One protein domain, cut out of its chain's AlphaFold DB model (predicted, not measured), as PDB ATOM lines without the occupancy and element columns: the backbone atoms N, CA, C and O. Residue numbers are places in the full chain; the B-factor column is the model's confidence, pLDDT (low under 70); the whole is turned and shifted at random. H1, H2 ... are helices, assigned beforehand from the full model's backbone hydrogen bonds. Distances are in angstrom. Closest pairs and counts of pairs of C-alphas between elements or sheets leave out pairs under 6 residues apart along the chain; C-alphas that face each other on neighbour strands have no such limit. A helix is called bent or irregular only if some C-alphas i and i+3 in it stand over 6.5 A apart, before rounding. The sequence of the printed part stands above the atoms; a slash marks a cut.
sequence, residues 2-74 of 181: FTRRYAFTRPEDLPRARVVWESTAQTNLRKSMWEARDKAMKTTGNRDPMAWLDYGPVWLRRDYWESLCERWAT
ATOM      1  N   PHE A   2     185.925 141.180 138.046       52.12
ATOM      2  CA  PHE A   2     184.701 140.456 137.633       52.12
ATOM      3  C   PHE A   2     183.720 141.312 136.800       52.12
ATOM      4  O   PHE A   2     183.357 140.953 135.685       52.12
ATOM      5  N   THR A   3     183.402 142.518 137.277       58.25
ATOM      6  CA  THR A   3     182.504 143.500 136.629       58.25
ATOM      7  C   THR A   3     183.043 144.106 135.329       58.25
ATOM      8  O   THR A   3     182.294 144.709 134.575       58.25
ATOM      9  N   ARG A   4     184.351 143.979 135.059       63.00
ATOM     10  CA  ARG A   4     184.987 144.520 133.843       63.00
ATOM     11  C   ARG A   4     184.881 143.589 132.632       63.00
ATOM     12  O   ARG A   4     185.142 144.040 131.525       63.00
ATOM     13  N   ARG A   5     184.583 142.300 132.839       62.12
ATOM     14  CA  ARG A   5     184.608 141.277 131.776       62.12
ATOM     15  C   ARG A   5     183.228 140.717 131.434       62.12
ATOM     16  O   ARG A   5     183.057 140.208 130.335       62.12
ATOM     17  N   TYR A   6     182.265 140.831 132.344       67.50
ATOM     18  CA  TYR A   6     180.909 140.326 132.161       67.50
ATOM     19  C   TYR A   6     179.910 141.475 132.299       67.50
ATOM     20  O   TYR A   6     179.877 142.141 133.335       67.50
ATOM     21  N   ALA A   7     179.127 141.708 131.245       76.06
ATOM     22  CA  ALA A   7     177.986 142.615 131.264       76.06
ATOM     23  C   ALA A   7     176.733 141.803 131.604       76.06
ATOM     24  O   ALA A   7     176.446 140.805 130.943       76.06
ATOM     25  N   PHE A   8     176.015 142.212 132.644       77.62
ATOM     26  CA  PHE A   8     174.776 141.565 133.065       77.62
ATOM     27  C   PHE A   8     173.601 142.441 132.652       77.62
ATOM     28  O   PHE A   8     173.607 143.645 132.899       77.62
ATOM     29  N   THR A   9     172.608 141.834 132.006       80.69
ATOM     30  CA  THR A   9     171.433 142.538 131.480       80.69
ATOM     31  C   THR A   9     170.537 143.058 132.599       80.69
ATOM     32  O   THR A   9     169.875 144.077 132.422       80.69
ATOM     33  N   ARG A  10     170.517 142.369 133.748       80.62
ATOM     34  CA  ARG A  10     169.747 142.773 134.924       80.62
ATOM     35  C   ARG A  10     170.659 143.029 136.128       80.62
ATOM     36  O   ARG A  10     171.576 142.237 136.370       80.62
ATOM     37  N   PRO A  11     170.431 144.101 136.907       78.69
ATOM     38  CA  PRO A  11     171.246 144.421 138.082       78.69
ATOM     39  C   PRO A  11     171.300 143.303 139.136       78.69
ATOM     40  O   PRO A  11     172.329 143.115 139.784       78.69
ATOM     41  N   GLU A  12     170.222 142.532 139.291       83.75
ATOM     42  CA  GLU A  12     170.108 141.421 140.242       83.75
ATOM     43  C   GLU A  12     170.930 140.177 139.869       83.75
ATOM     44  O   GLU A  12     171.230 139.347 140.734       83.75
ATOM     45  N   ASP A  13     171.338 140.049 138.605       81.81
ATOM     46  CA  ASP A  13     172.134 138.911 138.142       81.81
ATOM     47  C   ASP A  13     173.586 139.020 138.607       81.81
ATOM     48  O   ASP A  13     174.249 138.004 138.806       81.81
ATOM     49  N   LEU A  14     174.085 140.235 138.847       82.06
ATOM     50  CA  LEU A  14     175.469 140.450 139.252       82.06
ATOM     51  C   LEU A  14     175.776 139.886 140.656       82.06
ATOM     52  O   LEU A  14     176.749 139.133 140.781       82.06
ATOM     53  N   PRO A  15     174.971 140.154 141.706       85.69
ATOM     54  CA  PRO A  15     175.124 139.490 143.000       85.69
ATOM     55  C   PRO A  15     175.005 137.964 142.906       85.69
ATOM     56  O   PRO A  15     175.811 137.250 143.499       85.69
ATOM     57  N   ARG A  16     174.049 137.446 142.123       85.31
ATOM     58  CA  ARG A  16     173.848 135.996 141.950       85.31
ATOM     59  C   ARG A  16     175.035 135.334 141.256       85.31
ATOM     60  O   ARG A  16     175.546 134.323 141.733       85.31
ATOM     61  N   ALA A  17     175.519 135.930 140.172       84.06
ATOM     62  CA  ALA A  17     176.691 135.461 139.449       84.06
ATOM     63  C   ALA A  17     177.947 135.507 140.325       84.06
ATOM     64  O   ALA A  17     178.781 134.609 140.239       84.06
ATOM     65  N   ARG A  18     178.068 136.511 141.201       84.12
ATOM     66  CA  ARG A  18     179.155 136.587 142.181       84.12
ATOM     67  C   ARG A  18     179.111 135.421 143.164       84.12
ATOM     68  O   ARG A  18     180.135 134.773 143.340       84.12
ATOM     69  N   VAL A  19     177.945 135.110 143.730       87.12
ATOM     70  CA  VAL A  19     177.768 133.966 144.645       87.12
ATOM     71  C   VAL A  19     178.139 132.647 143.962       87.12
ATOM     72  O   VAL A  19     178.913 131.859 144.506       87.12
ATOM     73  N   VAL A  20     177.643 132.418 142.742       84.44
ATOM     74  CA  VAL A  20     177.969 131.211 141.964       84.44
ATOM     75  C   VAL A  20     179.462 131.152 141.643       84.44
ATOM     76  O   VAL A  20     180.078 130.095 141.783       84.44
ATOM     77  N   TRP A  21     180.065 132.273 141.245       82.88
ATOM     78  CA  TRP A  21     181.495 132.349 140.960       82.88
ATOM     79  C   TRP A  21     182.337 132.061 142.203       82.88
ATOM     80  O   TRP A  21     183.266 131.267 142.111       82.88
ATOM     81  N   GLU A  22     182.004 132.631 143.362       83.94
ATOM     82  CA  GLU A  22     182.725 132.381 144.616       83.94
ATOM     83  C   GLU A  22     182.614 130.913 145.037       83.94
ATOM     84  O   GLU A  22     183.630 130.289 145.334       83.94
ATOM     85  N   SER A  23     181.416 130.325 144.969       82.56
ATOM     86  CA  SER A  23     181.199 128.899 145.246       82.56
ATOM     87  C   SER A  23     181.991 127.994 144.289       82.56
ATOM     88  O   SER A  23     182.676 127.050 144.699       82.56
ATOM     89  N   THR A  24     181.979 128.324 142.996       80.56
ATOM     90  CA  THR A  24     182.709 127.576 141.965       80.56
ATOM     91  C   THR A  24     184.222 127.732 142.129       80.56
ATOM     92  O   THR A  24     184.970 126.768 141.991       80.56
ATOM     93  N   ALA A  25     184.700 128.933 142.445       78.44
ATOM     94  CA  ALA A  25     186.113 129.197 142.679       78.44
ATOM     95  C   ALA A  25     186.611 128.461 143.928       78.44
ATOM     96  O   ALA A  25     187.678 127.859 143.883       78.44
ATOM     97  N   GLN A  26     185.827 128.436 145.011       79.06
ATOM     98  CA  GLN A  26     186.168 127.705 146.236       79.06
ATOM     99  C   GLN A  26     186.287 126.198 145.991       79.06
ATOM    100  O   GLN A  26     187.273 125.581 146.392       79.06
ATOM    101  N   THR A  27     185.320 125.609 145.288       79.12
ATOM    102  CA  THR A  27     185.329 124.171 144.966       79.12
ATOM    103  C   THR A  27     186.469 123.792 144.019       79.12
ATOM    104  O   THR A  27     187.087 122.738 144.183       79.12
ATOM    105  N   ASN A  28     186.811 124.665 143.069       85.62
ATOM    106  CA  ASN A  28     187.844 124.389 142.070       85.62
ATOM    107  C   ASN A  28     189.251 124.855 142.459       85.62
ATOM    108  O   ASN A  28     190.208 124.449 141.800       85.62
ATOM    109  N   LEU A  29     189.415 125.632 143.536       86.38
ATOM    110  CA  LEU A  29     190.709 126.190 143.946       86.38
ATOM    111  C   LEU A  29     191.790 125.111 144.053       86.38
ATOM    112  O   LEU A  29     192.903 125.290 143.565       86.38
ATOM    113  N   ARG A  30     191.451 123.956 144.637       85.94
ATOM    114  CA  ARG A  30     192.369 122.814 144.750       85.94
ATOM    115  C   ARG A  30     192.880 122.352 143.384       85.94
ATOM    116  O   ARG A  30     194.072 122.081 143.244       85.94
ATOM    117  N   LYS A  31     191.988 122.249 142.396       88.31
ATOM    118  CA  LYS A  31     192.331 121.850 141.028       88.31
ATOM    119  C   LYS A  31     193.194 122.920 140.364       88.31
ATOM    120  O   LYS A  31     194.272 122.592 139.884       88.31
ATOM    121  N   SER A  32     192.788 124.186 140.430       90.38
ATOM    122  CA  SER A  32     193.549 125.301 139.852       90.38
ATOM    123  C   SER A  32     194.954 125.437 140.449       90.38
ATOM    124  O   SER A  32     195.905 125.714 139.724       90.38
ATOM    125  N   MET A  33     195.118 125.182 141.751       91.25
ATOM    126  CA  MET A  33     196.435 125.148 142.402       91.25
ATOM    127  C   MET A  33     197.292 123.978 141.920       91.25
ATOM    128  O   MET A  33     198.489 124.146 141.687       91.25
ATOM    129  N   TRP A  34     196.694 122.794 141.752       91.25
ATOM    130  CA  TRP A  34     197.400 121.649 141.183       91.25
ATOM    131  C   TRP A  34     197.861 121.935 139.748       91.25
ATOM    132  O   TRP A  34     199.023 121.682 139.441       91.25
ATOM    133  N   GLU A  35     197.000 122.519 138.911       93.94
ATOM    134  CA  GLU A  35     197.319 122.895 137.526       93.94
ATOM    135  C   GLU A  35     198.428 123.950 137.457       93.94
ATOM    136  O   GLU A  35     199.353 123.819 136.658       93.94
ATOM    137  N   ALA A  36     198.379 124.975 138.316       94.69
ATOM    138  CA  ALA A  36     199.422 125.995 138.393       94.69
ATOM    139  C   ALA A  36     200.786 125.385 138.747       94.69
ATOM    140  O   ALA A  36     201.784 125.659 138.081       94.69
ATOM    141  N   ARG A  37     200.815 124.502 139.751       93.75
ATOM    142  CA  ARG A  37     202.029 123.792 140.168       93.75
ATOM    143  C   ARG A  37     202.561 122.860 139.082       93.75
ATOM    144  O   ARG A  37     203.761 122.838 138.830       93.75
ATOM    145  N   ASP A  38     201.684 122.086 138.450       94.25
ATOM    146  CA  ASP A  38     202.046 121.171 137.364       94.25
ATOM    147  C   ASP A  38     202.615 121.929 136.157       94.25
ATOM    148  O   ASP A  38     203.644 121.538 135.604       94.25
ATOM    149  N   LYS A  39     202.009 123.067 135.800       95.50
ATOM    150  CA  LYS A  39     202.518 123.950 134.749       95.50
ATOM    151  C   LYS A  39     203.912 124.480 135.084       95.50
ATOM    152  O   LYS A  39     204.804 124.338 134.254       95.50
ATOM    153  N   ALA A  40     204.121 125.027 136.281       95.38
ATOM    154  CA  ALA A  40     205.426 125.540 136.699       95.38
ATOM    155  C   ALA A  40     206.513 124.447 136.684       95.38
ATOM    156  O   ALA A  40     207.602 124.650 136.144       95.38
ATOM    157  N   MET A  41     206.190 123.250 137.180       94.56
ATOM    158  CA  MET A  41     207.089 122.093 137.140       94.56
ATOM    159  C   MET A  41     207.462 121.705 135.703       94.56
ATOM    160  O   MET A  41     208.631 121.468 135.409       94.56
ATOM    161  N   LYS A  42     206.487 121.660 134.788       94.94
ATOM    162  CA  LYS A  42     206.726 121.334 133.373       94.94
ATOM    163  C   LYS A  42     207.538 122.404 132.653       94.94
ATOM    164  O   LYS A  42     208.401 122.058 131.859       94.94
ATOM    165  N   THR A  43     207.272 123.682 132.920       94.81
ATOM    166  CA  THR A  43     207.990 124.794 132.281       94.81
ATOM    167  C   THR A  43     209.446 124.863 132.730       94.81
ATOM    168  O   THR A  43     210.323 125.092 131.906       94.81
ATOM    169  N   THR A  44     209.714 124.630 134.014       95.00
ATOM    170  CA  THR A  44     211.082 124.653 134.555       95.00
ATOM    171  C   THR A  44     211.859 123.365 134.318       95.00
ATOM    172  O   THR A  44     213.083 123.365 134.409       95.00
ATOM    173  N   GLY A  45     211.167 122.245 134.081       93.69
ATOM    174  CA  GLY A  45     211.782 120.917 134.060       93.69
ATOM    175  C   GLY A  45     212.342 120.481 135.421       93.69
ATOM    176  O   GLY A  45     212.997 119.444 135.504       93.69
ATOM    177  N   ASN A  46     212.085 121.242 136.490       91.19
ATOM    178  CA  ASN A  46     212.622 121.005 137.822       91.19
ATOM    179  C   ASN A  46     211.492 120.644 138.796       91.19
ATOM    180  O   ASN A  46     210.398 121.208 138.758       91.19
ATOM    181  N   ARG A  47     211.752 119.673 139.675       88.69
ATOM    182  CA  ARG A  47     210.813 119.241 140.718       88.69
ATOM    183  C   ARG A  47     210.964 119.998 142.033       88.69
ATOM    184  O   ARG A  47     210.096 119.836 142.885       88.69
ATOM    185  N   ASP A  48     212.026 120.780 142.188       92.31
ATOM    186  CA  ASP A  48     212.231 121.658 143.334       92.31
ATOM    187  C   ASP A  48     211.252 122.846 143.282       92.31
ATOM    188  O   ASP A  48     211.310 123.632 142.329       92.31
ATOM    189  N   PRO A  49     210.370 123.012 144.288       93.56
ATOM    190  CA  PRO A  49     209.452 124.142 144.353       93.56
ATOM    191  C   PRO A  49     210.123 125.516 144.322       93.56
ATOM    192  O   PRO A  49     209.513 126.468 143.834       93.56
ATOM    193  N   MET A  50     211.372 125.629 144.783       95.31
ATOM    194  CA  MET A  50     212.114 126.893 144.751       95.31
ATOM    195  C   MET A  50     212.483 127.326 143.330       95.31
ATOM    196  O   MET A  50     212.629 128.516 143.068       95.31
ATOM    197  N   ALA A  51     212.552 126.396 142.375       95.19
ATOM    198  CA  ALA A  51     212.753 126.737 140.968       95.19
ATOM    199  C   ALA A  51     211.502 127.368 140.325       95.19
ATOM    200  O   ALA A  51     211.581 127.906 139.223       95.19
ATOM    201  N   TRP A  52     210.335 127.298 140.978       95.31
ATOM    202  CA  TRP A  52     209.052 127.713 140.401       95.31
ATOM    203  C   TRP A  52     208.657 129.160 140.708       95.31
ATOM    204  O   TRP A  52     207.591 129.579 140.258       95.31
ATOM    205  N   LEU A  53     209.460 129.922 141.462       94.31
ATOM    206  CA  LEU A  53     209.085 131.250 141.981       94.31
ATOM    207  C   LEU A  53     208.612 132.216 140.880       94.31
ATOM    208  O   LEU A  53     207.581 132.867 141.037       94.31
ATOM    209  N   ASP A  54     209.282 132.227 139.727       94.00
ATOM    210  CA  ASP A  54     208.938 133.110 138.601       94.00
ATOM    211  C   ASP A  54     207.851 132.539 137.664       94.00
ATOM    212  O   ASP A  54     207.452 133.180 136.692       94.00
ATOM    213  N   TYR A  55     207.335 131.344 137.959       94.75
ATOM    214  CA  TYR A  55     206.379 130.609 137.119       94.75
ATOM    215  C   TYR A  55     204.977 130.526 137.738       94.75
ATOM    216  O   TYR A  55     204.171 129.663 137.373       94.75
ATOM    217  N   GLY A  56     204.679 131.428 138.674       92.62
ATOM    218  CA  GLY A  56     203.373 131.528 139.313       92.62
ATOM    219  C   GLY A  56     202.244 131.893 138.340       92.62
ATOM    220  O   GLY A  56     202.466 132.509 137.292       92.62
ATOM    221  N   PRO A  57     200.994 131.516 138.651       93.38
ATOM    222  CA  PRO A  57     199.863 131.831 137.793       93.38
ATOM    223  C   PRO A  57     199.485 133.318 137.881       93.38
ATOM    224  O   PRO A  57     199.426 133.888 138.963       93.38
ATOM    225  N   VAL A  58     199.102 133.920 136.749       90.56
ATOM    226  CA  VAL A  58     198.744 135.356 136.630       90.56
ATOM    227  C   VAL A  58     197.614 135.791 137.574       90.56
ATOM    228  O   VAL A  58     197.511 136.959 137.939       90.56
ATOM    229  N   TRP A  59     196.737 134.865 137.959       89.12
ATOM    230  CA  TRP A  59     195.605 135.142 138.845       89.12
ATOM    231  C   TRP A  59     195.965 135.108 140.339       89.12
ATOM    232  O   TRP A  59     195.136 135.506 141.156       89.12
ATOM    233  N   LEU A  60     197.163 134.645 140.711       90.12
ATOM    234  CA  LEU A  60     197.641 134.616 142.091       90.12
ATOM    235  C   LEU A  60     198.697 135.704 142.289       90.12
ATOM    236  O   LEU A  60     199.569 135.896 141.446       90.12
ATOM    237  N   ARG A  61     198.633 136.417 143.416       93.25
ATOM    238  CA  ARG A  61     199.673 137.397 143.744       93.25
ATOM    239  C   ARG A  61     201.012 136.684 143.951       93.25
ATOM    240  O   ARG A  61     201.055 135.586 144.506       93.25
ATOM    241  N   ARG A  62     202.087 137.336 143.506       93.94
ATOM    242  CA  ARG A  62     203.453 136.802 143.539       93.94
ATOM    243  C   ARG A  62     203.886 136.399 144.950       93.94
ATOM    244  O   ARG A  62     204.357 135.288 145.124       93.94
ATOM    245  N   ASP A  63     203.634 137.242 145.945       95.75
ATOM    246  CA  ASP A  63     203.972 136.971 147.349       95.75
ATOM    247  C   ASP A  63     203.301 135.695 147.883       95.75
ATOM    248  O   ASP A  63     203.945 134.869 148.522       95.75
ATOM    249  N   TYR A  64     202.024 135.468 147.557       95.06
ATOM    250  CA  TYR A  64     201.350 134.219 147.923       95.06
ATOM    251  C   TYR A  64     201.945 133.002 147.216       95.06
ATOM    252  O   TYR A  64     202.025 131.931 147.816       95.06
ATOM    253  N   TRP A  65     202.338 133.142 145.950       95.94
ATOM    254  CA  TRP A  65     202.996 132.063 145.222       95.94
ATOM    255  C   TRP A  65     204.362 131.721 145.823       95.94
ATOM    256  O   TRP A  65     204.638 130.547 146.059       95.94
ATOM    257  N   GLU A  66     205.168 132.730 146.153       96.25
ATOM    258  CA  GLU A  66     206.473 132.564 146.801       96.25
ATOM    259  C   GLU A  66     206.335 131.821 148.137       96.25
ATOM    260  O   GLU A  66     206.957 130.774 148.322       96.25
ATOM    261  N   SER A  67     205.412 132.248 149.009       96.12
ATOM    262  CA  SER A  67     205.140 131.551 150.278       96.12
ATOM    263  C   SER A  67     204.664 130.100 150.091       96.12
ATOM    264  O   SER A  67     204.932 129.232 150.927       96.12
ATOM    265  N   LEU A  68     203.932 129.802 149.010       95.12
ATOM    266  CA  LEU A  68     203.521 128.432 148.689       95.12
ATOM    267  C   LEU A  68     204.710 127.579 148.240       95.12
ATOM    268  O   LEU A  68     204.834 126.445 148.706       95.12
ATOM    269  N   CYS A  69     205.576 128.114 147.378       95.56
ATOM    270  CA  CYS A  69     206.804 127.454 146.946       95.56
ATOM    271  C   CYS A  69     207.713 127.135 148.136       95.56
ATOM    272  O   CYS A  69     208.106 125.979 148.292       95.56
ATOM    273  N   GLU A  70     207.951 128.098 149.028       96.31
ATOM    274  CA  GLU A  70     208.715 127.891 150.265       96.31
ATOM    275  C   GLU A  70     208.108 126.774 151.121       96.31
ATOM    276  O   GLU A  70     208.798 125.845 151.548       96.31
ATOM    277  N   ARG A  71     206.783 126.797 151.319       95.12
ATOM    278  CA  ARG A  71     206.085 125.758 152.083       95.12
ATOM    279  C   ARG A  71     206.212 124.379 151.439       95.12
ATOM    280  O   ARG A  71     206.393 123.393 152.153       95.12
ATOM    281  N   TRP A  72     206.093 124.282 150.117       94.56
ATOM    282  CA  TRP A  72     206.253 123.020 149.392       94.56
ATOM    283  C   TRP A  72     207.701 122.531 149.383       94.56
ATOM    284  O   TRP A  72     207.920 121.321 149.335       94.56
ATOM    285  N   ALA A  73     208.675 123.438 149.467       94.62
ATOM    286  CA  ALA A  73     210.087 123.098 149.572       94.62
ATOM    287  C   ALA A  73     210.443 122.488 150.940       94.62
ATOM    288  O   ALA A  73     211.431 121.762 151.032       94.62
ATOM    289  N   THR A  74     209.631 122.695 151.985       95.81
ATOM    290  CA  THR A  74     209.893 122.114 153.312       95.81
ATOM    291  C   THR A  74     209.953 120.580 153.288       95.81
ATOM    292  O   THR A  74     209.082 119.915 152.718       95.81
TER     293      THR A  74
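AT A GLANCE: This is residues 2 to 74 of the 181 residues of an uncharacterized protein of Colocasia esculenta (UniProt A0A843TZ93). A long, bent helix, H1, makes the length of a loose rod, with a small head at its later end where the short hairpin of H2 and H3 packs through H2 on its second arm. At the other end, the unnamed residues 2 to 12 fold back along the first arm, and between the two ends residues 22 to 31 stand free. The printed part has 73 residues, with three named helices in the order H1, H2, H3 and no named strand: all helix. It is loose, with a radius of gyration of the C-alphas of 16.0 A, and spans 48 by 20 by 20 A.

IN THESE COORDINATES: H1, residues 13 to 44, begins at C-alpha 13 (172.134, 138.911, 138.142). By its hydrogen bonds it was assigned as one helix, but it is bent: C-alphas 27 and 30 are 7.2 A apart. Its arms are H1a, residues 13 to 27, 20.9 A long, and H1b, residues 30 to 44, 21.4 A long. H2, residues 49 to 55, is irregular, with C-alphas 51 and 54 7.8 A apart. H3, residues 62 to 73, is 16.4 A long and ends at C-alpha 73 (210.087, 123.098, 149.572).

HOW THE PARTS SIT: H1a and H1b stand at a steep tilt of 64 degrees. H1a is apart from H2 and H3. H1b touches H2 with residues 40 to 44 alone, about perpendicular at 89 degrees; their closest C-alphas, of Ala 40 and Tyr 55, are 5.2 A apart. H2 and H3 touch as a helical hairpin, opposite ways at a shallow tilt of 20 degrees; their closest C-alphas, of Pro 49 and Cys 69, are 5.0 A apart. H1b and H3 are near each other, with 5 pairs of C-alphas within 10 A. In H1a, H1b and H3 every O i to N i+4 pair is within hydrogen-bond range; in H2 0 of 3 are, beside 2 of 4 O i to N i+3 pairs.

THE WHOLE: The C-alphas farthest apart, of Arg 10 and Thr 74, are 48.8 A apart. The printed part has no cut; the link from H1 to H2 is tight and that from H2 to H3 short. The mean pLDDT of the printed part is 87.7, and residues 2 to 6 are under 70.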